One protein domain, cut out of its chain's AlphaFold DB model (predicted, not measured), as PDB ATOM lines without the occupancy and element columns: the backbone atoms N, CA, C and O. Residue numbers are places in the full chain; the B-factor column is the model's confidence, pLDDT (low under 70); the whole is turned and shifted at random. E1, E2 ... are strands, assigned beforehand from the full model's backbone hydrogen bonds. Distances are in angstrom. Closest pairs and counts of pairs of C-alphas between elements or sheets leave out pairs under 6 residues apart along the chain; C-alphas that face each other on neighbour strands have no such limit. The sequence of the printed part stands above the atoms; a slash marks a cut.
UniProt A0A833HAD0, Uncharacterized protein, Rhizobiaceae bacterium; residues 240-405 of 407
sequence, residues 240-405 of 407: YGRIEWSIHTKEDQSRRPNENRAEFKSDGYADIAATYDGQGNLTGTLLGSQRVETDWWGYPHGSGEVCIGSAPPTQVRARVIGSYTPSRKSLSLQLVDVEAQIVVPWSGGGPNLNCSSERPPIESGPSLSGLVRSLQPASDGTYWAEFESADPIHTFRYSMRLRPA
ATOM      1  N   TYR A 240     -40.648  53.314 -53.267       92.31
ATOM      2  CA  TYR A 240     -39.963  53.258 -51.991       92.31
ATOM      3  C   TYR A 240     -39.671  51.836 -51.556       92.31
ATOM      4  O   TYR A 240     -40.252  50.880 -52.071       92.31
ATOM      5  N   GLY A 241     -38.778  51.691 -50.591       89.06
ATOM      6  CA  GLY A 241     -38.510  50.396 -50.004       89.06
ATOM      7  C   GLY A 241     -37.254  50.375 -49.165       89.06
ATOM      8  O   GLY A 241     -36.775  51.417 -48.718       89.06
ATOM      9  N   ARG A 242     -36.723  49.170 -48.976       88.94
ATOM     10  CA  ARG A 242     -35.514  48.924 -48.197       88.94
ATOM     11  C   ARG A 242     -34.576  48.010 -48.968       88.94
ATOM     12  O   ARG A 242     -35.005  47.026 -49.575       88.94
ATOM     13  N   ILE A 243     -33.301  48.367 -48.937       85.00
ATOM     14  CA  ILE A 243     -32.183  47.523 -49.340       85.00
ATOM     15  C   ILE A 243     -31.525  47.039 -48.057       85.00
ATOM     16  O   ILE A 243     -31.233  47.851 -47.184       85.00
ATOM     17  N   GLU A 244     -31.285  45.744 -47.950       85.81
ATOM     18  CA  GLU A 244     -30.498  45.137 -46.884       85.81
ATOM     19  C   GLU A 244     -29.308  44.428 -47.523       85.81
ATOM     20  O   GLU A 244     -29.394  43.886 -48.630       85.81
ATOM     21  N   TRP A 245     -28.170  44.461 -46.849       83.31
ATOM     22  CA  TRP A 245     -26.973  43.792 -47.327       83.31
ATOM     23  C   TRP A 245     -26.214  43.148 -46.184       83.31
ATOM     24  O   TRP A 245     -26.170  43.656 -45.066       83.31
ATOM     25  N   SER A 246     -25.597  42.022 -46.512       83.81
ATOM     26  CA  SER A 246     -24.669  41.285 -45.671       83.81
ATOM     27  C   SER A 246     -23.481  40.927 -46.543       83.81
ATOM     28  O   SER A 246     -23.602  40.215 -47.543       83.81
ATOM     29  N   ILE A 247     -22.318  41.420 -46.162       80.19
ATOM     30  CA  ILE A 247     -21.080  41.264 -46.906       80.19
ATOM     31  C   ILE A 247     -20.110  40.563 -45.995       80.19
ATOM     32  O   ILE A 247     -19.735  41.085 -44.950       80.19
ATOM     33  N   HIS A 248     -19.720  39.371 -46.408       82.00
ATOM     34  CA  HIS A 248     -18.826  38.526 -45.656       82.00
ATOM     35  C   HIS A 248     -17.635  38.178 -46.530       82.00
ATOM     36  O   HIS A 248     -17.748  37.423 -47.490       82.00
ATOM     37  N   THR A 249     -16.488  38.763 -46.222       77.56
ATOM     38  CA  THR A 249     -15.228  38.470 -46.899       77.56
ATOM     39  C   THR A 249     -14.353  37.662 -45.962       77.56
ATOM     40  O   THR A 249     -14.076  38.091 -44.845       77.56
ATOM     41  N   LYS A 250     -13.920  36.495 -46.416       77.62
ATOM     42  CA  LYS A 250     -12.941  35.645 -45.751       77.62
ATOM     43  C   LYS A 250     -11.697  35.625 -46.610       77.62
ATOM     44  O   LYS A 250     -11.767  35.269 -47.777       77.62
ATOM     45  N   GLU A 251     -10.549  35.971 -46.055       71.00
ATOM     46  CA  GLU A 251      -9.303  35.807 -46.792       71.00
ATOM     47  C   GLU A 251      -9.077  34.325 -47.165       71.00
ATOM     48  O   GLU A 251      -9.445  33.417 -46.413       71.00
ATOM     49  N   ASP A 252      -8.513  34.096 -48.357       67.94
ATOM     50  CA  ASP A 252      -8.410  32.796 -49.031       67.94
ATOM     51  C   ASP A 252      -8.000  31.634 -48.105       67.94
ATOM     52  O   ASP A 252      -6.909  31.608 -47.531       67.94
ATOM     53  N   GLN A 253      -8.868  30.623 -48.017       63.25
ATOM     54  CA  GLN A 253      -8.642  29.417 -47.218       63.25
ATOM     55  C   GLN A 253      -7.514  28.526 -47.754       63.25
ATOM     56  O   GLN A 253      -7.048  27.650 -47.024       63.25
ATOM     57  N   SER A 254      -7.062  28.739 -48.997       67.94
ATOM     58  CA  SER A 254      -5.914  28.037 -49.580       67.94
ATOM     59  C   SER A 254      -4.583  28.403 -48.905       67.94
ATOM     60  O   SER A 254      -3.595  27.673 -49.037       67.94
ATOM     61  N   ARG A 255      -4.565  29.496 -48.129       65.31
ATOM     62  CA  ARG A 255      -3.422  29.912 -47.317       65.31
ATOM     63  C   ARG A 255      -3.105  28.930 -46.200       65.31
ATOM     64  O   ARG A 255      -3.992  28.370 -45.542       65.31
ATOM     65  N   ARG A 256      -1.806  28.752 -45.945       68.56
ATOM     66  CA  ARG A 256      -1.308  27.795 -44.949       68.56
ATOM     67  C   ARG A 256      -1.823  28.152 -43.542       68.56
ATOM     68  O   ARG A 256      -2.084  29.322 -43.269       68.56
ATOM     69  N   PRO A 257      -1.950  27.180 -42.616       64.88
ATOM     70  CA  PRO A 257      -2.470  27.417 -41.259       64.88
ATOM     71  C   PRO A 257      -1.714  28.472 -40.433       64.88
ATOM     72  O   PRO A 257      -2.213  28.919 -39.410       64.88
ATOM     73  N   ASN A 258      -0.508  28.843 -40.857       66.69
ATOM     74  CA  ASN A 258       0.388  29.796 -40.211       66.69
ATOM     75  C   ASN A 258       0.489  31.144 -40.950       66.69
ATOM     76  O   ASN A 258       1.391  31.925 -40.662       66.69
ATOM     77  N   GLU A 259      -0.387  31.409 -41.916       67.31
ATOM     78  CA  GLU A 259      -0.451  32.689 -42.622       67.31
ATOM     79  C   GLU A 259      -1.542  33.583 -42.021       67.31
ATOM     80  O   GLU A 259      -2.540  33.097 -41.483       67.31
ATOM     81  N   ASN A 260      -1.338  34.900 -42.101       65.06
ATOM     82  CA  ASN A 260      -2.319  35.881 -41.641       65.06
ATOM     83  C   ASN A 260      -3.621  35.742 -42.431       65.06
ATOM     84  O   ASN A 260      -3.598  35.478 -43.642       65.06
ATOM     85  N   ARG A 261      -4.730  35.929 -41.722       72.00
ATOM     86  CA  ARG A 261      -6.086  35.834 -42.243       72.00
ATOM     87  C   ARG A 261      -6.910  37.000 -41.711       72.00
ATOM     88  O   ARG A 261      -6.844  37.341 -40.531       72.00
ATOM     89  N   ALA A 262      -7.710  37.579 -42.587       71.19
ATOM     90  CA  ALA A 262      -8.716  38.564 -42.236       71.19
ATOM     91  C   ALA A 262     -10.116  38.023 -42.534       71.19
ATOM     92  O   ALA A 262     -10.358  37.421 -43.584       71.19
ATOM     93  N   GLU A 263     -11.046  38.282 -41.630       78.56
ATOM     94  CA  GLU A 263     -12.475  38.168 -41.860       78.56
ATOM     95  C   GLU A 263     -13.104  39.543 -41.691       78.56
ATOM     96  O   GLU A 263     -12.898  40.261 -40.716       78.56
ATOM     97  N   PHE A 264     -13.858  39.935 -42.702       77.75
ATOM     98  CA  PHE A 264     -14.576  41.189 -42.721       77.75
ATOM     99  C   PHE A 264     -16.053  40.886 -42.868       77.75
ATOM    100  O   PHE A 264     -16.471  40.219 -43.821       77.75
ATOM    101  N   LYS A 265     -16.844  41.405 -41.938       81.50
ATOM    102  CA  LYS A 265     -18.288  41.317 -41.968       81.50
ATOM    103  C   LYS A 265     -18.888  42.714 -41.928       81.50
ATOM    104  O   LYS A 265     -18.595  43.534 -41.063       81.50
ATOM    105  N   SER A 266     -19.775  42.992 -42.868       80.06
ATOM    106  CA  SER A 266     -20.577  44.199 -42.827       80.06
ATOM    107  C   SER A 266     -22.024  43.890 -43.122       80.06
ATOM    108  O   SER A 266     -22.350  43.349 -44.174       80.06
ATOM    109  N   ASP A 267     -22.873  44.305 -42.196       82.81
ATOM    110  CA  ASP A 267     -24.313  44.213 -42.311       82.81
ATOM    111  C   ASP A 267     -24.871  45.635 -42.350       82.81
ATOM    112  O   ASP A 267     -24.427  46.521 -41.612       82.81
ATOM    113  N   GLY A 268     -25.850  45.883 -43.204       84.50
ATOM    114  CA  GLY A 268     -26.471  47.191 -43.270       84.50
ATOM    115  C   GLY A 268     -27.832  47.160 -43.921       84.50
ATOM    116  O   GLY A 268     -28.253  46.174 -44.524       84.50
ATOM    117  N   TYR A 269     -28.525  48.275 -43.767       87.75
ATOM    118  CA  TYR A 269     -29.779  48.520 -44.441       87.75
ATOM    119  C   TYR A 269     -29.862  49.982 -44.841       87.75
ATOM    120  O   TYR A 269     -29.264  50.856 -44.213       87.75
ATOM    121  N   ALA A 270     -30.640  50.263 -45.872       85.75
ATOM    122  CA  ALA A 270     -30.981  51.616 -46.233       85.75
ATOM    123  C   ALA A 270     -32.352  51.688 -46.874       85.75
ATOM    124  O   ALA A 270     -32.741  50.844 -47.682       85.75
ATOM    125  N   ASP A 271     -33.065  52.740 -46.519       88.50
ATOM    126  CA  ASP A 271     -34.344  53.059 -47.101       88.50
ATOM    127  C   ASP A 271     -34.134  53.896 -48.343       88.50
ATOM    128  O   ASP A 271     -33.286  54.788 -48.397       88.50
ATOM    129  N   ILE A 272     -34.920  53.583 -49.354       89.06
ATOM    130  CA  ILE A 272     -34.833  54.187 -50.668       89.06
ATOM    131  C   ILE A 272     -36.173  54.816 -51.003       89.06
ATOM    132  O   ILE A 272     -37.223  54.225 -50.754       89.06
ATOM    133  N   ALA A 273     -36.122  56.003 -51.596       89.12
ATOM    134  CA  ALA A 273     -37.259  56.613 -52.256       89.12
ATOM    135  C   ALA A 273     -36.820  57.208 -53.586       89.12
ATOM    136  O   ALA A 273     -35.800  57.892 -53.655       89.12
ATOM    137  N   ALA A 274     -37.585  56.943 -54.641       89.12
ATOM    138  CA  ALA A 274     -37.338  57.445 -55.983       89.12
ATOM    139  C   ALA A 274     -38.619  58.023 -56.592       89.12
ATOM    140  O   ALA A 274     -39.709  57.490 -56.419       89.12
ATOM    141  N   THR A 275     -38.474  59.123 -57.317       90.62
ATOM    142  CA  THR A 275     -39.538  59.856 -58.005       90.62
ATOM    143  C   THR A 275     -39.434  59.596 -59.500       90.62
ATOM    144  O   THR A 275     -38.333  59.632 -60.052       90.62
ATOM    145  N   TYR A 276     -40.568  59.322 -60.137       87.56
ATOM    146  CA  TYR A 276     -40.712  59.080 -61.565       87.56
ATOM    147  C   TYR A 276     -41.142  60.359 -62.279       87.56
ATOM    148  O   TYR A 276     -42.151  60.967 -61.937       87.56
ATOM    149  N   ASP A 277     -40.401  60.751 -63.311       86.88
ATOM    150  CA  ASP A 277     -40.659  61.992 -64.050       86.88
ATOM    151  C   ASP A 277     -41.762  61.878 -65.121       86.88
ATOM    152  O   ASP A 277     -42.075  62.853 -65.804       86.88
ATOM    153  N   GLY A 278     -42.348  60.689 -65.303       81.44
ATOM    154  CA  GLY A 278     -43.321  60.418 -66.367       81.44
ATOM    155  C   GLY A 278     -42.703  60.132 -67.743       81.44
ATOM    156  O   GLY A 278     -43.422  59.739 -68.659       81.44
ATOM    157  N   GLN A 279     -41.388  60.301 -67.902       85.12
ATOM    158  CA  GLN A 279     -40.652  60.157 -69.166       85.12
ATOM    159  C   GLN A 279     -39.752  58.923 -69.200       85.12
ATOM    160  O   GLN A 279     -39.143  58.628 -70.227       85.12
ATOM    161  N   GLY A 280     -39.688  58.172 -68.103       78.94
ATOM    162  CA  GLY A 280     -38.867  56.971 -68.022       78.94
ATOM    163  C   GLY A 280     -37.772  57.060 -66.976       78.94
ATOM    164  O   GLY A 280     -37.232  56.008 -66.659       78.94
ATOM    165  N   ASN A 281     -37.466  58.237 -66.419       85.06
ATOM    166  CA  ASN A 281     -36.352  58.401 -65.487       85.06
ATOM    167  C   ASN A 281     -36.819  58.345 -64.031       85.06
ATOM    168  O   ASN A 281     -37.930  58.752 -63.686       85.06
ATOM    169  N   LEU A 282     -35.933  57.846 -63.172       86.00
ATOM    170  CA  LEU A 282     -36.091  57.850 -61.725       86.00
ATOM    171  C   LEU A 282     -34.971  58.654 -61.078       86.00
ATOM    172  O   LEU A 282     -33.804  58.471 -61.421       86.00
ATOM    173  N   THR A 283     -35.322  59.488 -60.104       87.50
ATOM    174  CA  THR A 283     -34.364  60.199 -59.246       87.50
ATOM    175  C   THR A 283     -34.758  60.065 -57.789       87.50
ATOM    176  O   THR A 283     -35.939  60.177 -57.472       87.50
ATOM    177  N   GLY A 284     -33.803  59.869 -56.890       87.12
ATOM    178  CA  GLY A 284     -34.132  59.603 -55.498       87.12
ATOM    179  C   GLY A 284     -32.977  59.736 -54.526       87.12
ATOM    180  O   GLY A 284     -31.865  60.120 -54.892       87.12
ATOM    181  N   THR A 285     -33.260  59.372 -53.286       83.38
ATOM    182  CA  THR A 285     -32.304  59.362 -52.180       83.38
ATOM    183  C   THR A 285     -32.357  58.027 -51.464       83.38
ATOM    184  O   THR A 285     -33.417  57.407 -51.345       83.38
ATOM    185  N   LEU A 286     -31.205  57.622 -50.954       85.69
ATOM    186  CA  LEU A 286     -31.043  56.485 -50.069       85.69
ATOM    187  C   LEU A 286     -30.499  56.984 -48.733       85.69
ATOM    188  O   LEU A 286     -29.565  57.785 -48.718       85.69
ATOM    189  N   LEU A 287     -31.092  56.520 -47.636       82.88
ATOM    190  CA  LEU A 287     -30.677  56.841 -46.275       82.88
ATOM    191  C   LEU A 287     -30.739  55.583 -45.420       82.88
ATOM    192  O   LEU A 287     -31.773  54.925 -45.363       82.88
ATOM    193  N   GLY A 288     -29.647  55.245 -44.753       83.94
ATOM    194  CA  GLY A 288     -29.568  54.004 -44.000       83.94
ATOM    195  C   GLY A 288     -28.502  53.996 -42.936       83.94
ATOM    196  O   GLY A 288     -27.914  55.030 -42.616       83.94
ATOM    197  N   SER A 289     -28.243  52.800 -42.425       77.81
ATOM    198  CA  SER A 289     -27.221  52.551 -41.430       77.81
ATOM    199  C   SER A 289     -26.444  51.272 -41.732       77.81
ATOM    200  O   SER A 289     -27.013  50.265 -42.150       77.81
ATOM    201  N   GLN A 290     -25.142  51.295 -41.460       77.75
ATOM    202  CA  GLN A 290     -24.232  50.172 -41.670       77.75
ATOM    203  C   GLN A 290     -23.436  49.871 -40.404       77.75
ATOM    204  O   GLN A 290     -22.832  50.769 -39.817       77.75
ATOM    205  N   ARG A 291     -23.418  48.598 -40.006       77.50
ATOM    206  CA  ARG A 291     -22.527  48.051 -38.983       77.50
ATOM    207  C   ARG A 291     -21.368  47.337 -39.671       77.50
ATOM    208  O   ARG A 291     -21.534  46.675 -40.700       77.50
ATOM    209  N   VAL A 292     -20.184  47.480 -39.090       74.88
ATOM    210  CA  VAL A 292     -18.976  46.803 -39.557       74.88
ATOM    211  C   VAL A 292     -18.323  46.094 -38.389       74.88
ATOM    212  O   VAL A 292     -18.103  46.692 -37.337       74.88
ATOM    213  N   GLU A 293     -18.015  44.827 -38.609       75.44
ATOM    214  CA  GLU A 293     -17.224  43.970 -37.742       75.44
ATOM    215  C   GLU A 293     -16.052  43.449 -38.566       75.44
ATOM    216  O   GLU A 293     -16.226  42.892 -39.650       75.44
ATOM    217  N   THR A 294     -14.845  43.660 -38.071       72.75
ATOM    218  CA  THR A 294     -13.637  43.204 -38.740       72.75
ATOM    219  C   THR A 294     -12.797  42.448 -37.741       72.75
ATOM    220  O   THR A 294     -12.346  43.017 -36.748       72.75
ATOM    221  N   ASP A 295     -12.532  41.194 -38.055       73.25
ATOM    222  CA  ASP A 295     -11.675  40.333 -37.270       73.25
ATOM    223  C   ASP A 295     -10.425  40.031 -38.090       73.25
ATOM    224  O   ASP A 295     -10.472  39.517 -39.207       73.25
ATOM    225  N   TRP A 296      -9.268  40.374 -37.549       67.62
ATOM    226  CA  TRP A 296      -7.985  40.052 -38.150       67.62
ATOM    227  C   TRP A 296      -7.235  39.126 -37.213       67.62
ATOM    228  O   TRP A 296      -7.018  39.462 -36.050       67.62
ATOM    229  N   TRP A 297      -6.810  37.970 -37.707       65.50
ATOM    230  CA  TRP A 297      -5.990  37.046 -36.940       65.50
ATOM    231  C   TRP A 297      -4.715  36.707 -37.702       65.50
ATOM    232  O   TRP A 297      -4.714  36.216 -38.834       65.50
ATOM    233  N   GLY A 298      -3.594  36.977 -37.049       58.75
ATOM    234  CA  GLY A 298      -2.270  36.723 -37.573       58.75
ATOM    235  C   GLY A 298      -1.562  35.633 -36.791       58.75
ATOM    236  O   GLY A 298      -1.638  35.559 -35.563       58.75
ATOM    237  N   TYR A 299      -0.771  34.837 -37.503       60.97
ATOM    238  CA  TYR A 299       0.253  33.993 -36.894       60.97
ATOM    239  C   TYR A 299       1.645  34.498 -37.278       60.97
ATOM    240  O   TYR A 299       2.427  33.710 -37.810       60.97
ATOM    241  N   PRO A 300       2.010  35.772 -37.006       52.38
ATOM    242  CA  PRO A 300       3.320  36.271 -37.411       52.38
ATOM    243  C   PRO A 300       4.451  35.393 -36.844       52.38
ATOM    244  O   PRO A 300       5.454  35.197 -37.524       52.38
ATOM    245  N   HIS A 301       4.244  34.754 -35.677       55.28
ATOM    246  CA  HIS A 301       5.206  33.833 -35.049       55.28
ATOM    247  C   HIS A 301       4.574  32.637 -34.300       55.28
ATOM    248  O   HIS A 301       5.155  32.124 -33.347       55.28
ATOM    249  N   GLY A 302       3.378  32.181 -34.694       58.00
ATOM    250  CA  GLY A 302       2.705  31.040 -34.041       58.00
ATOM    251  C   GLY A 302       1.983  31.352 -32.720       58.00
ATOM    252  O   GLY A 302       1.487  30.432 -32.077       58.00
ATOM    253  N   SER A 303       1.885  32.628 -32.325       59.00
ATOM    254  CA  SER A 303       1.249  33.075 -31.072       59.00
ATOM    255  C   SER A 303      -0.240  33.445 -31.177       59.00
ATOM    256  O   SER A 303      -0.827  33.779 -30.155       59.00
ATOM    257  N   GLY A 304      -0.869  33.349 -32.357       63.41
ATOM    258  CA  GLY A 304      -2.316  33.559 -32.526       63.41
ATOM    259  C   GLY A 304      -2.792  34.936 -32.057       63.41
ATOM    260  O   GLY A 304      -3.666  35.031 -31.200       63.41
ATOM    261  N   GLU A 305      -2.187  36.002 -32.579       71.50
ATOM    262  CA  GLU A 305      -2.543  37.373 -32.208       71.50
ATOM    263  C   GLU A 305      -3.773  37.826 -33.012       71.50
ATOM    264  O   GLU A 305      -3.844  37.610 -34.225       71.50
ATOM    265  N   VAL A 306      -4.748  38.449 -32.340       74.38
ATOM    266  CA  VAL A 306      -6.021  38.883 -32.942       74.38
ATOM    267  C   VAL A 306      -6.203  40.393 -32.749       74.38
ATOM    268  O   VAL A 306      -6.058  40.900 -31.632       74.38
ATOM    269  N   CYS A 307      -6.534  41.100 -33.830       72.44
ATOM    270  CA  CYS A 307      -7.105  42.444 -33.794       72.44
ATOM    271  C   CYS A 307      -8.602  42.340 -34.095       72.44
ATOM    272  O   CYS A 307      -8.990  41.798 -35.127       72.44
ATOM    273  N   ILE A 308      -9.428  42.902 -33.221       76.38
ATOM    274  CA  ILE A 308     -10.880  42.966 -33.385       76.38
ATOM    275  C   ILE A 308     -11.265  44.432 -33.512       76.38
ATOM    276  O   ILE A 308     -10.954  45.251 -32.639       76.38
ATOM    277  N   GLY A 309     -11.941  44.768 -34.601       75.38
ATOM    278  CA  GLY A 309     -12.498  46.085 -34.850       75.38
ATOM    279  C   GLY A 309     -14.010  46.015 -34.998       75.38
ATOM    280  O   GLY A 309     -14.535  45.170 -35.716       75.38
ATOM    281  N   SER A 310     -14.730  46.928 -34.351       74.88
ATOM    282  CA  SER A 310     -16.169  47.086 -34.584       74.88
ATOM    283  C   SER A 310     -16.531  48.561 -34.644       74.88
ATOM    284  O   SER A 310     -16.067  49.350 -33.824       74.88
ATOM    285  N   ALA A 311     -17.341  48.942 -35.629       70.94
ATOM    286  CA  ALA A 311     -17.890  50.287 -35.731       70.94
ATOM    287  C   ALA A 311     -19.372  50.276 -35.334       70.94
ATOM    288  O   ALA A 311     -20.106  49.371 -35.754       70.94
ATOM    289  N   PRO A 312     -19.840  51.278 -34.562       71.69
ATOM    290  CA  PRO A 312     -21.267  51.451 -34.339       71.69
ATOM    291  C   PRO A 312     -21.982  51.698 -35.678       71.69
ATOM    292  O   PRO A 312     -21.334  52.043 -36.670       71.69
ATOM    293  N   PRO A 313     -23.314  51.539 -35.724       75.50
ATOM    294  CA  PRO A 313     -24.086  51.835 -36.920       75.50
ATOM    295  C   PRO A 313     -23.793  53.262 -37.430       75.50
ATOM    296  O   PRO A 313     -23.944  54.236 -36.694       75.50
ATOM    297  N   THR A 314     -23.321  53.376 -38.673       75.31
ATOM    298  CA  THR A 314     -22.953  54.647 -39.323       75.31
ATOM    299  C   THR A 314     -23.895  54.954 -40.472       75.31
ATOM    300  O   THR A 314     -24.350  54.047 -41.169       75.31
ATOM    301  N   GLN A 315     -24.196  56.236 -40.676       79.31
ATOM    302  CA  GLN A 315     -25.156  56.648 -41.689       79.31
ATOM    303  C   GLN A 315     -24.607  56.436 -43.107       79.31
ATOM    304  O   GLN A 315     -23.486  56.841 -43.412       79.31
ATOM    305  N   VAL A 316     -25.437  55.859 -43.977       78.19
ATOM    306  CA  VAL A 316     -25.160  55.702 -45.410       78.19
ATOM    307  C   VAL A 316     -26.111  56.590 -46.198       78.19
ATOM    308  O   VAL A 316     -27.319  56.581 -45.945       78.19
ATOM    309  N   ARG A 317     -25.574  57.353 -47.152       79.69
ATOM    310  CA  ARG A 317     -26.339  58.208 -48.065       79.69
ATOM    311  C   ARG A 317     -25.954  57.911 -49.504       79.69
ATOM    312  O   ARG A 317     -24.794  57.647 -49.792       79.69
ATOM    313  N   ALA A 318     -26.914  57.960 -50.416       79.88
ATOM    314  CA  ALA A 318     -26.619  57.941 -51.845       79.88
ATOM    315  C   ALA A 318     -27.714  58.655 -52.631       79.88
ATOM    316  O   ALA A 318     -28.873  58.713 -52.205       79.88
ATOM    317  N   ARG A 319     -27.365  59.144 -53.817       82.31
ATOM    318  CA  ARG A 319     -28.345  59.560 -54.815       82.31
ATOM    319  C   ARG A 319     -28.729  58.357 -55.669       82.31
ATOM    320  O   ARG A 319     -27.896  57.535 -56.041       82.31
ATOM    321  N   VAL A 320     -30.009  58.253 -55.992       82.62
ATOM    322  CA  VAL A 320     -30.560  57.191 -56.836       82.62
ATOM    323  C   VAL A 320     -30.845  57.780 -58.207       82.62
ATOM    324  O   VAL A 320     -31.516  58.807 -58.307       82.62
ATOM    325  N   ILE A 321     -30.365  57.124 -59.255       84.62
ATOM    326  CA  ILE A 321     -30.789  57.357 -60.637       84.62
ATOM    327  C   ILE A 321     -31.297  56.048 -61.227       84.62
ATOM    328  O   ILE A 321     -30.879  54.972 -60.809       84.62
ATOM    329  N   GLY A 322     -32.203  56.100 -62.190       85.75
ATOM    330  CA  GLY A 322     -32.733  54.871 -62.757       85.75
ATOM    331  C   GLY A 322     -33.710  55.090 -63.885       85.75
ATOM    332  O   GLY A 322     -33.891  56.206 -64.368       85.75
ATOM    333  N   SER A 323     -34.360  54.003 -64.281       83.62
ATOM    334  CA  SER A 323     -35.452  54.053 -65.240       83.62
ATOM    335  C   SER A 323     -36.585  53.102 -64.886       83.62
ATOM    336  O   SER A 323     -36.367  52.021 -64.334       83.62
ATOM    337  N   TYR A 324     -37.804  53.512 -65.226       82.69
ATOM    338  CA  TYR A 324     -39.010  52.706 -65.093       82.69
ATOM    339  C   TYR A 324     -39.789  52.704 -66.405       82.69
ATOM    340  O   TYR A 324     -40.137  53.755 -66.943       82.69
ATOM    341  N   THR A 325     -40.067  51.507 -66.928       82.25
ATOM    342  CA  THR A 325     -40.878  51.317 -68.138       82.25
ATOM    343  C   THR A 325     -42.155  50.553 -67.780       82.25
ATOM    344  O   THR A 325     -42.127  49.315 -67.759       82.25
ATOM    345  N   PRO A 326     -43.288  51.246 -67.535       81.25
ATOM    346  CA  PRO A 326     -44.527  50.615 -67.073       81.25
ATOM    347  C   PRO A 326     -45.005  49.475 -67.980       81.25
ATOM    348  O   PRO A 326     -45.354  48.397 -67.504       81.25
ATOM    349  N   SER A 327     -44.943  49.674 -69.303       81.69
ATOM    350  CA  SER A 327     -45.399  48.696 -70.303       81.69
ATOM    351  C   SER A 327     -44.624  47.377 -70.275       81.69
ATOM    352  O   SER A 327     -45.169  46.336 -70.628       81.69
ATOM    353  N   ARG A 328     -43.361  47.407 -69.835       80.06
ATOM    354  CA  ARG A 328     -42.494  46.228 -69.701       80.06
ATOM    355  C   ARG A 328     -42.381  45.739 -68.259       80.06
ATOM    356  O   ARG A 328     -41.673  44.768 -68.020       80.06
ATOM    357  N   LYS A 329     -43.027  46.430 -67.309       80.12
ATOM    358  CA  LYS A 329     -42.867  46.229 -65.860       80.12
ATOM    359  C   LYS A 329     -41.394  46.153 -65.435       80.12
ATOM    360  O   LYS A 329     -41.070  45.417 -64.511       80.12
ATOM    361  N   SER A 330     -40.516  46.892 -66.111       78.75
ATOM    362  CA  SER A 330     -39.071  46.846 -65.888       78.75
ATOM    363  C   SER A 330     -38.623  48.069 -65.096       78.75
ATOM    364  O   SER A 330     -39.027  49.193 -65.405       78.75
ATOM    365  N   LEU A 331     -37.800  47.817 -64.078       80.19
ATOM    366  CA  LEU A 331     -37.240  48.799 -63.158       80.19
ATOM    367  C   LEU A 331     -35.724  48.585 -63.071       80.19
ATOM    368  O   LEU A 331     -35.271  47.469 -62.802       80.19
ATOM    369  N   SER A 332     -34.954  49.650 -63.302       80.75
ATOM    370  CA  SER A 332     -33.500  49.686 -63.130       80.75
ATOM    371  C   SER A 332     -33.122  50.859 -62.239       80.75
ATOM    372  O   SER A 332     -33.640  51.961 -62.413       80.75
ATOM    373  N   LEU A 333     -32.222  50.611 -61.291       79.44
ATOM    374  CA  LEU A 333     -31.722  51.596 -60.343       79.44
ATOM    375  C   LEU A 333     -30.199  51.514 -60.277       79.44
ATOM    376  O   LEU A 333     -29.609  50.434 -60.326       79.44
ATOM    377  N   GLN A 334     -29.577  52.668 -60.114       82.38
ATOM    378  CA  GLN A 334     -28.160  52.835 -59.883       82.38
ATOM    379  C   GLN A 334     -27.978  53.840 -58.749       82.38
ATOM    380  O   GLN A 334     -28.546  54.934 -58.763       82.38
ATOM    381  N   LEU A 335     -27.166  53.455 -57.770       79.88
ATOM    382  CA  LEU A 335     -26.722  54.358 -56.722       79.88
ATOM    383  C   LEU A 335     -25.482  55.109 -57.206       79.88
ATOM    384  O   LEU A 335     -24.556  54.510 -57.757       79.88
ATOM    385  N   VAL A 336     -25.488  56.419 -57.012       79.94
ATOM    386  CA  VAL A 336     -24.403  57.343 -57.342       79.94
ATOM    387  C   VAL A 336     -24.140  58.237 -56.137       79.94
ATOM    388  O   VAL A 336     -25.005  58.380 -55.274       79.94
ATOM    389  N   ASP A 337     -22.945  58.823 -56.069       81.31
ATOM    390  CA  ASP A 337     -22.556  59.730 -54.981       81.31
ATOM    391  C   ASP A 337     -22.741  59.075 -53.590       81.31
ATOM    392  O   ASP A 337     -23.367  59.638 -52.696       81.31
ATOM    393  N   VAL A 338     -22.276  57.826 -53.439       78.69
ATOM    394  CA  VAL A 338     -22.422  57.055 -52.192       78.69
ATOM    395  C   VAL A 338     -21.479  57.612 -51.125       78.69
ATOM    396  O   VAL A 338     -20.264  57.618 -51.303       78.69
ATOM    397  N   GLU A 339     -22.042  58.018 -49.994       77.69
ATOM    398  CA  GLU A 339     -21.335  58.500 -48.814       77.69
ATOM    399  C   GLU A 339     -21.576  57.533 -47.647       77.69
ATOM    400  O   GLU A 339     -22.698  57.386 -47.161       77.69
ATOM    401  N   ALA A 340     -20.511  56.881 -47.180       73.44
ATOM    402  CA  ALA A 340     -20.501  56.084 -45.958       73.44
ATOM    403  C   ALA A 340     -19.184  56.365 -45.227       73.44
ATOM    404  O   ALA A 340     -18.111  55.975 -45.687       73.44
ATOM    405  N   GLN A 341     -19.242  57.094 -44.114       69.75
ATOM    406  CA  GLN A 341     -18.061  57.343 -43.289       69.75
ATOM    407  C   GLN A 341     -18.005  56.304 -42.177       69.75
ATOM    408  O   GLN A 341     -18.637  56.466 -41.135       69.75
ATOM    409  N   ILE A 342     -17.240  55.240 -42.406       66.94
ATOM    410  CA  ILE A 342     -17.038  54.183 -41.416       66.94
ATOM    411  C   ILE A 342     -15.628  54.301 -40.862       66.94
ATOM    412  O   ILE A 342     -14.643  54.087 -41.570       66.94
ATOM    413  N   VAL A 343     -15.534  54.622 -39.578       69.31
ATOM    414  CA  VAL A 343     -14.280  54.548 -38.831       69.31
ATOM    415  C   VAL A 343     -14.393  53.356 -37.898       69.31
ATOM    416  O   VAL A 343     -15.192  53.373 -36.966       69.31
ATOM    417  N   VAL A 344     -13.614  52.311 -38.171       68.88
ATOM    418  CA  VAL A 344     -13.554  51.115 -37.327       68.88
ATOM    419  C   VAL A 344     -12.452  51.323 -36.285       68.88
ATOM    420  O   VAL A 344     -11.274  51.312 -36.655       68.88
ATOM    421  N   PRO A 345     -12.779  51.555 -35.001       71.31
ATOM    422  CA  PRO A 345     -11.781  51.484 -33.947       71.31
ATOM    423  C   PRO A 345     -11.292  50.040 -33.825       71.31
ATOM    424  O   PRO A 345     -12.093  49.108 -33.764       71.31
ATOM    425  N   TRP A 346      -9.975  49.864 -33.785       72.81
ATOM    426  CA  TRP A 346      -9.354  48.562 -33.580       72.81
ATOM    427  C   TRP A 346      -8.986  48.380 -32.111       72.81
ATOM    428  O   TRP A 346      -8.545  49.314 -31.443       72.81
ATOM    429  N   SER A 347      -9.161  47.162 -31.619       70.25
ATOM    430  CA  SER A 347      -8.782  46.732 -30.280       70.25
ATOM    431  C   SER A 347      -8.069  45.382 -30.348       70.25
ATOM    432  O   SER A 347      -8.229  44.632 -31.311       70.25
ATOM    433  N   GLY A 348      -7.260  45.077 -29.337       66.62
ATOM    434  CA  GLY A 348      -6.419  43.881 -29.313       66.62
ATOM    435  C   GLY A 348      -4.960  44.189 -29.637       66.62
ATOM    436  O   GLY A 348      -4.509  45.328 -29.506       66.62
ATOM    437  N   GLY A 349      -4.223  43.153 -30.021       60.19
ATOM    438  CA  GLY A 349      -2.786  43.228 -30.260       60.19
ATOM    439  C   GLY A 349      -1.994  42.258 -29.393       60.19
ATOM    440  O   GLY A 349      -2.472  41.728 -28.391       60.19
ATOM    441  N   GLY A 350      -0.761  42.019 -29.813       59.47
ATOM    442  CA  GLY A 350       0.214  41.204 -29.103       59.47
ATOM    443  C   GLY A 350       1.573  41.900 -29.103       59.47
ATOM    444  O   GLY A 350       1.703  42.976 -29.686       59.47
ATOM    445  N   PRO A 351       2.603  41.324 -28.462       57.72
ATOM    446  CA  PRO A 351       3.937  41.928 -28.405       57.72
ATOM    447  C   PRO A 351       4.505  42.299 -29.784       57.72
ATOM    448  O   PRO A 351       5.361  43.178 -29.855       57.72
ATOM    449  N   ASN A 352       4.020  41.668 -30.861       62.22
ATOM    450  CA  ASN A 352       4.463  41.924 -32.230       62.22
ATOM    451  C   ASN A 352       3.367  42.494 -33.152       62.22
ATOM    452  O   ASN A 352       3.646  42.746 -34.325       62.22
ATOM    453  N   LEU A 353       2.148  42.724 -32.648       64.75
ATOM    454  CA  LEU A 353       1.010  43.201 -33.434       64.75
ATOM    455  C   LEU A 353       0.459  44.500 -32.852       64.75
ATOM    456  O   LEU A 353      -0.187  44.503 -31.804       64.75
ATOM    457  N   ASN A 354       0.686  45.597 -33.572       67.38
ATOM    458  CA  ASN A 354       0.092  46.891 -33.268       67.38
ATOM    459  C   ASN A 354      -1.187  47.076 -34.094       67.38
ATOM    460  O   ASN A 354      -1.120  47.329 -35.298       67.38
ATOM    461  N   CYS A 355      -2.345  46.960 -33.445       68.25
ATOM    462  CA  CYS A 355      -3.642  47.230 -34.058       68.25
ATOM    463  C   CYS A 355      -3.845  48.751 -34.178       68.25
ATOM    464  O   CYS A 355      -4.539  49.368 -33.373       68.25
ATOM    465  N   SER A 356      -3.184  49.383 -35.149       65.12
ATOM    466  CA  SER A 356      -3.370  50.813 -35.415       65.12
ATOM    467  C   SER A 356      -4.566  51.052 -36.336       65.12
ATOM    468  O   SER A 356      -4.841  50.258 -37.231       65.12
ATOM    469  N   SER A 357      -5.262  52.171 -36.135       56.19
ATOM    470  CA  SER A 357      -6.429  52.592 -36.918       56.19
ATOM    471  C   SER A 357      -6.101  53.121 -38.316       56.19
ATOM    472  O   SER A 357      -6.914  53.842 -38.902       56.19
ATOM    473  N   GLU A 358      -4.924  52.792 -38.859       51.38
ATOM    474  CA  GLU A 358      -4.599  53.136 -40.238       51.38
ATOM    475  C   GLU A 358      -5.680  52.551 -41.146       51.38
ATOM    476  O   GLU A 358      -6.016  51.369 -41.067       51.38
ATOM    477  N   ARG A 359      -6.313  53.468 -41.888       47.12
ATOM    478  CA  ARG A 359      -7.605  53.317 -42.560       47.12
ATOM    479  C   ARG A 359      -7.764  51.900 -43.108       47.12
ATOM    480  O   ARG A 359      -6.935  51.504 -43.932       47.12
ATOM    481  N   PRO A 360      -8.811  51.147 -42.718       44.41
ATOM    482  CA  PRO A 360      -9.090  49.912 -43.425       44.41
ATOM    483  C   PRO A 360      -9.199  50.260 -44.922       44.41
ATOM    484  O   PRO A 360      -9.706  51.340 -45.245       44.41
ATOM    485  N   PRO A 361      -8.716  49.405 -45.840       41.16
ATOM    486  CA  PRO A 361      -8.668  49.661 -47.285       41.16
ATOM    487  C   PRO A 361     -10.065  49.644 -47.936       41.16
ATOM    488  O   PRO A 361     -10.253  49.210 -49.067       41.16
ATOM    489  N   ILE A 362     -11.070  50.140 -47.224       43.91
ATOM    490  CA  ILE A 362     -12.442  50.349 -47.657       43.91
ATOM    491  C   ILE A 362     -12.552  51.785 -48.206       43.91
ATOM    492  O   ILE A 362     -13.543  52.470 -48.001       43.91
ATOM    493  N   GLU A 363     -11.534  52.283 -48.919       40.06
ATOM    494  CA  GLU A 363     -11.762  53.394 -49.864       40.06
ATOM    495  C   GLU A 363     -12.600  52.912 -51.064       40.06
ATOM    496  O   GLU A 363     -13.259  53.701 -51.734       40.06
ATOM    497  N   SER A 364     -12.669  51.593 -51.272       42.22
ATOM    498  CA  SER A 364     -13.610  50.923 -52.162       42.22
ATOM    499  C   SER A 364     -14.497  49.973 -51.363       42.22
ATOM    500  O   SER A 364     -14.489  48.760 -51.584       42.22
ATOM    501  N   GLY A 365     -15.264  50.516 -50.411       42.91
ATOM    502  CA  GLY A 365     -16.457  49.817 -49.935       42.91
ATOM    503  C   GLY A 365     -17.235  49.295 -51.141       42.91
ATOM    504  O   GLY A 365     -17.229  49.975 -52.172       42.91
ATOM    505  N   PRO A 366     -17.809  48.081 -51.070       45.81
ATOM    506  CA  PRO A 366     -18.480  47.449 -52.196       45.81
ATOM    507  C   PRO A 366     -19.388  48.487 -52.818       45.81
ATOM    508  O   PRO A 366     -20.337  48.961 -52.189       45.81
ATOM    509  N   SER A 367     -19.017  48.943 -54.015       46.78
ATOM    510  CA  SER A 367     -19.812  49.967 -54.646       46.78
ATOM    511  C   SER A 367     -21.128  49.265 -54.929       46.78
ATOM    512  O   SER A 367     -21.167  48.330 -55.728       46.78
ATOM    513  N   LEU A 368     -22.208  49.723 -54.310       52.66
ATOM    514  CA  LEU A 368     -23.563  49.341 -54.706       52.66
ATOM    515  C   LEU A 368     -23.853  49.737 -56.177       52.66
ATOM    516  O   LEU A 368     -24.958  49.542 -56.686       52.66
ATOM    517  N   SER A 369     -22.875  50.321 -56.880       47.88
ATOM    518  CA  SER A 369     -22.916  50.545 -58.312       47.88
ATOM    519  C   SER A 369     -23.029  49.205 -59.057       47.88
ATOM    520  O   SER A 369     -22.255  48.273 -58.858       47.88
ATOM    521  N   GLY A 370     -24.056  49.102 -59.905       50.56
ATOM    522  CA  GLY A 370     -24.315  47.928 -60.742       50.56
ATOM    523  C   GLY A 370     -25.348  46.927 -60.210       50.56
ATOM    524  O   GLY A 370     -25.633  45.961 -60.916       50.56
ATOM    525  N   LEU A 371     -25.943  47.159 -59.033       54.38
ATOM    526  CA  LEU A 371     -26.745  46.151 -58.329       54.38
ATOM    527  C   LEU A 371     -28.093  45.777 -58.989       54.38
ATOM    528  O   LEU A 371     -28.673  44.762 -58.620       54.38
ATOM    529  N   VAL A 372     -28.630  46.544 -59.954       54.00
ATOM    530  CA  VAL A 372     -30.006  46.295 -60.439       54.00
ATOM    531  C   VAL A 372     -30.164  46.476 -61.951       54.00
ATOM    532  O   VAL A 372     -30.424  47.573 -62.453       54.00
ATOM    533  N   ARG A 373     -30.068  45.369 -62.703       58.12
ATOM    534  CA  ARG A 373     -30.305  45.375 -64.161       58.12
ATOM    535  C   ARG A 373     -31.761  45.118 -64.564       58.12
ATOM    536  O   ARG A 373     -32.166  45.613 -65.608       58.12
ATOM    537  N   SER A 374     -32.549  44.394 -63.767       60.41
ATOM    538  CA  SER A 374     -34.005  44.274 -63.953       60.41
ATOM    539  C   SER A 374     -34.636  43.570 -62.753       60.41
ATOM    540  O   SER A 374     -34.313  42.417 -62.489       60.41
ATOM    541  N   LEU A 375     -35.566  44.226 -62.063       67.75
ATOM    542  CA  LEU A 375     -36.386  43.579 -61.034       67.75
ATOM    543  C   LEU A 375     -37.625  42.942 -61.662       67.75
ATOM    544  O   LEU A 375     -38.236  43.539 -62.551       67.75
ATOM    545  N   GLN A 376     -38.015  41.760 -61.185       71.38
ATOM    546  CA  GLN A 376     -39.304  41.169 -61.536       71.38
ATOM    547  C   GLN A 376     -40.342  41.511 -60.458       71.38
ATOM    548  O   GLN A 376     -40.027  41.447 -59.268       71.38
ATOM    549  N   PRO A 377     -41.567  41.902 -60.848       77.38
ATOM    550  CA  PRO A 377     -42.631  42.155 -59.890       77.38
ATOM    551  C   PRO A 377     -43.165  40.835 -59.322       77.38
ATOM    552  O   PRO A 377     -43.435  39.890 -60.066       77.38
ATOM    553  N   ALA A 378     -43.379  40.800 -58.015       79.44
ATOM    554  CA  ALA A 378     -44.208  39.822 -57.335       79.44
ATOM    555  C   ALA A 378     -45.700  40.073 -57.628       79.44
ATOM    556  O   ALA A 378     -46.093  41.082 -58.224       79.44
ATOM    557  N   SER A 379     -46.552  39.131 -57.218       76.12
ATOM    558  CA  SER A 379     -48.002  39.181 -57.454       76.12
ATOM    559  C   SER A 379     -48.700  40.371 -56.787       76.12
ATOM    560  O   SER A 379     -49.734  40.815 -57.280       76.12
ATOM    561  N   ASP A 380     -48.131  40.909 -55.709       76.75
ATOM    562  CA  ASP A 380     -48.629  42.067 -54.956       76.75
ATOM    563  C   ASP A 380     -48.134  43.418 -55.516       76.75
ATOM    564  O   ASP A 380     -48.429  44.467 -54.948       76.75
ATOM    565  N   GLY A 381     -47.370  43.413 -56.619       77.75
ATOM    566  CA  GLY A 381     -46.760  44.614 -57.200       77.75
ATOM    567  C   GLY A 381     -45.454  45.053 -56.525       77.75
ATOM    568  O   GLY A 381     -44.838  46.019 -56.981       77.75
ATOM    569  N   THR A 382     -45.002  44.341 -55.488       83.06
ATOM    570  CA  THR A 382     -43.670  44.511 -54.902       83.06
ATOM    571  C   THR A 382     -42.615  44.027 -55.891       83.06
ATOM    572  O   THR A 382     -42.727  42.947 -56.455       83.06
ATOM    573  N   TYR A 383     -41.538  44.778 -56.065       80.81
ATOM    574  CA  TYR A 383     -40.339  44.325 -56.751       80.81
ATOM    575  C   TYR A 383     -39.339  43.794 -55.732       80.81
ATOM    576  O   TYR A 383     -39.025  44.466 -54.749       80.81
ATOM    577  N   TRP A 384     -38.841  42.588 -55.978       81.00
ATOM    578  CA  TRP A 384     -37.844  41.934 -55.142       81.00
ATOM    579  C   TRP A 384     -36.628  41.565 -55.980       81.00
ATOM    580  O   TRP A 384     -36.763  41.114 -57.120       81.00
ATOM    581  N   ALA A 385     -35.447  41.748 -55.408       76.75
ATOM    582  CA  ALA A 385     -34.246  41.088 -55.882       76.75
ATOM    583  C   ALA A 385     -33.449  40.561 -54.706       76.75
ATOM    584  O   ALA A 385     -33.260  41.259 -53.711       76.75
ATOM    585  N   GLU A 386     -32.923  39.362 -54.901       76.81
ATOM    586  CA  GLU A 386     -31.810  38.838 -54.138       76.81
ATOM    587  C   GLU A 386     -30.638  38.664 -55.086       76.81
ATOM    588  O   GLU A 386     -30.766  38.091 -56.171       76.81
ATOM    589  N   PHE A 387     -29.496  39.184 -54.672       72.62
ATOM    590  CA  PHE A 387     -28.227  38.896 -55.302       72.62
ATOM    591  C   PHE A 387     -27.364  38.190 -54.275       72.62
ATOM    592  O   PHE A 387     -27.024  38.768 -53.242       72.62
ATOM    593  N   GLU A 388     -27.000  36.954 -54.584       76.31
ATOM    594  CA  GLU A 388     -25.954  36.237 -53.877       76.31
ATOM    595  C   GLU A 388     -24.807  35.988 -54.853       76.31
ATOM    596  O   GLU A 388     -24.983  35.352 -55.893       76.31
ATOM    597  N   SER A 389     -23.630  36.517 -54.529       72.94
ATOM    598  CA  SER A 389     -22.384  36.159 -55.200       72.94
ATOM    599  C   SER A 389     -21.475  35.533 -54.173       72.94
ATOM    600  O   SER A 389     -21.081  36.191 -53.211       72.94
ATOM    601  N   ALA A 390     -21.146  34.270 -54.397       73.50
ATOM    602  CA  ALA A 390     -20.201  33.535 -53.587       73.50
ATOM    603  C   ALA A 390     -19.025  33.104 -54.464       73.50
ATOM    604  O   ALA A 390     -19.200  32.390 -55.453       73.50
ATOM    605  N   ASP A 391     -17.831  33.538 -54.091       79.19
ATOM    606  CA  ASP A 391     -16.573  32.926 -54.497       79.19
ATOM    607  C   ASP A 391     -15.884  32.351 -53.235       79.19
ATOM    608  O   ASP A 391     -16.395  32.530 -52.125       79.19
ATOM    609  N   PRO A 392     -14.769  31.607 -53.352       72.88
ATOM    610  CA  PRO A 392     -14.111  31.004 -52.188       72.88
ATOM    611  C   PRO A 392     -13.673  32.000 -51.097       72.88
ATOM    612  O   PRO A 392     -13.395  31.583 -49.973       72.88
ATOM    613  N   ILE A 393     -13.585  33.288 -51.433       68.50
ATOM    614  CA  ILE A 393     -13.062  34.381 -50.611       68.50
ATOM    615  C   ILE A 393     -14.200  35.331 -50.193       68.50
ATOM    616  O   ILE A 393     -14.211  35.847 -49.081       68.50
ATOM    617  N   HIS A 394     -15.213  35.545 -51.029       72.50
ATOM    618  CA  HIS A 394     -16.260  36.530 -50.770       72.50
ATOM    619  C   HIS A 394     -17.652  35.925 -50.860       72.50
ATOM    620  O   HIS A 394     -17.995  35.248 -51.822       72.50
ATOM    621  N   THR A 395     -18.492  36.245 -49.885       75.94
ATOM    622  CA  THR A 395     -19.937  36.051 -49.941       75.94
ATOM    623  C   THR A 395     -20.609  37.410 -49.824       75.94
ATOM    624  O   THR A 395     -20.572  38.059 -48.779       75.94
ATOM    625  N   PHE A 396     -21.239  37.846 -50.905       77.06
ATOM    626  CA  PHE A 396     -22.051  39.053 -50.932       77.06
ATOM    627  C   PHE A 396     -23.513  38.661 -51.024       77.06
ATOM    628  O   PHE A 396     -23.897  37.963 -51.963       77.06
ATOM    629  N   ARG A 397     -24.324  39.140 -50.086       79.12
ATOM    630  CA  ARG A 397     -25.777  39.019 -50.129       79.12
ATOM    631  C   ARG A 397     -26.398  40.400 -50.096       79.12
ATOM    632  O   ARG A 397     -26.108  41.192 -49.204       79.12
ATOM    633  N   TYR A 398     -27.273  40.657 -51.052       79.88
ATOM    634  CA  TYR A 398     -28.127  41.832 -51.062       79.88
ATOM    635  C   TYR A 398     -29.558  41.369 -51.246       79.88
ATOM    636  O   TYR A 398     -29.830  40.569 -52.142       79.88
ATOM    637  N   SER A 399     -30.459  41.903 -50.438       80.75
ATOM    638  CA  SER A 399     -31.891  41.813 -50.667       80.75
ATOM    639  C   SER A 399     -32.433  43.224 -50.851       80.75
ATOM    640  O   SER A 399     -32.009  44.186 -50.211       80.75
ATOM    641  N   MET A 400     -33.357  43.384 -51.785       82.75
ATOM    642  CA  MET A 400     -34.035  44.650 -51.991       82.75
ATOM    643  C   MET A 400     -35.511  44.398 -52.178       82.75
ATOM    644  O   MET A 400     -35.914  43.598 -53.024       82.75
ATOM    645  N   ARG A 401     -36.316  45.149 -51.432       84.69
ATOM    646  CA  ARG A 401     -37.763  45.179 -51.578       84.69
ATOM    647  C   ARG A 401     -38.195  46.593 -51.929       84.69
ATOM    648  O   ARG A 401     -37.977  47.500 -51.138       84.69
ATOM    649  N   LEU A 402     -38.831  46.760 -53.083       85.94
ATOM    650  CA  LEU A 402     -39.371  48.028 -53.575       85.94
ATOM    651  C   LEU A 402     -40.866  47.914 -53.834       85.94
ATOM    652  O   LEU A 402     -41.343  46.887 -54.307       85.94
ATOM    653  N   ARG A 403     -41.613  48.976 -53.561       88.25
ATOM    654  CA  ARG A 403     -43.055  49.055 -53.784       88.25
ATOM    655  C   ARG A 403     -43.403  50.396 -54.428       88.25
ATOM    656  O   ARG A 403     -42.748  51.397 -54.123       88.25
ATOM    657  N   PRO A 404     -44.411  50.438 -55.311       85.62
ATOM    658  CA  PRO A 404     -44.992  51.704 -55.721       85.62
ATOM    659  C   PRO A 404     -45.726  52.333 -54.530       85.62
ATOM    660  O   PRO A 404     -46.374  51.631 -53.750       85.62
ATOM    661  N   ALA A 405     -45.628  53.649 -54.389       86.25
ATOM    662  CA  ALA A 405     -46.422  54.388 -53.423       86.25
ATOM    663  C   ALA A 405     -47.899  54.411 -53.846       86.25
ATOM    664  O   ALA A 405     -48.217  54.509 -55.035       86.25
TER     665      ALA A 405
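What this domain is: This is residues 240 to 405 of the 407 residues of an uncharacterized protein of Rhizobiaceae bacterium (UniProt A0A833HAD0). One long, twisted sheet of eight strands curls into a half-open tube, with E4 and E5 on one side of the gap and E7 on the other. Residues 349 to 382, with no named element, run back lengthwise along the open side, from E6 at one end to E7 near the other. The 166 printed residues hold eight named strands, E1 to E8, and no named helix, an all strand class; the neighbour pairs are antiparallel in a branched sheet. The whole is loose, with a radius of gyration of the C-alphas of 19.3 A, and a rod spanning 64 by 29 by 22 A.

Where its parts are: E1, residues 240 to 250, begins at C-alpha 240 (-39.963, 53.258, -51.991). E2 is residues 261 to 276, 46.0 A long; E3, 281 to 298, 49.1 A; E4, 305 to 325, 54.4 A. E5 is residues 330 to 340, E6 346 to 348, E7 383 to 390. E8, residues 394 to 404, ends at C-alpha 404 (-44.992, 51.704, -55.721).

How they stand to each other: E1 to E5 form a meander, each strand the antiparallel neighbour of the one before. E1 has E2 on one side, N 243 to O 270 at 2.8 A, and E8 on the other, N 244 to O 399 at 2.8 A. E2 and E3 pair by N 271 and O 287, 2.8 A; E3 and E4 by N 294 and O 309, 2.8 A. E4 bends by 63 degrees at residue 312; on its side away from E3 are E6, N 308 to O 347 at 2.8 A, and E5, N 321 to O 334 at 2.9 A. E7 and E8 are a hairpin, N 387 to O 398 at 2.9 A. E5 and E7 are only just apart, closest 8.4 A.

The domain as a whole: The C-alphas of Ser 327 and Pro 351, the two farthest apart, are 65.1 A apart. The printed part has no cut; the link E6 to E7 is long, 34 residues. Mean pLDDT of the printed part is 73.5; residues 348 to 375 are among those under 70.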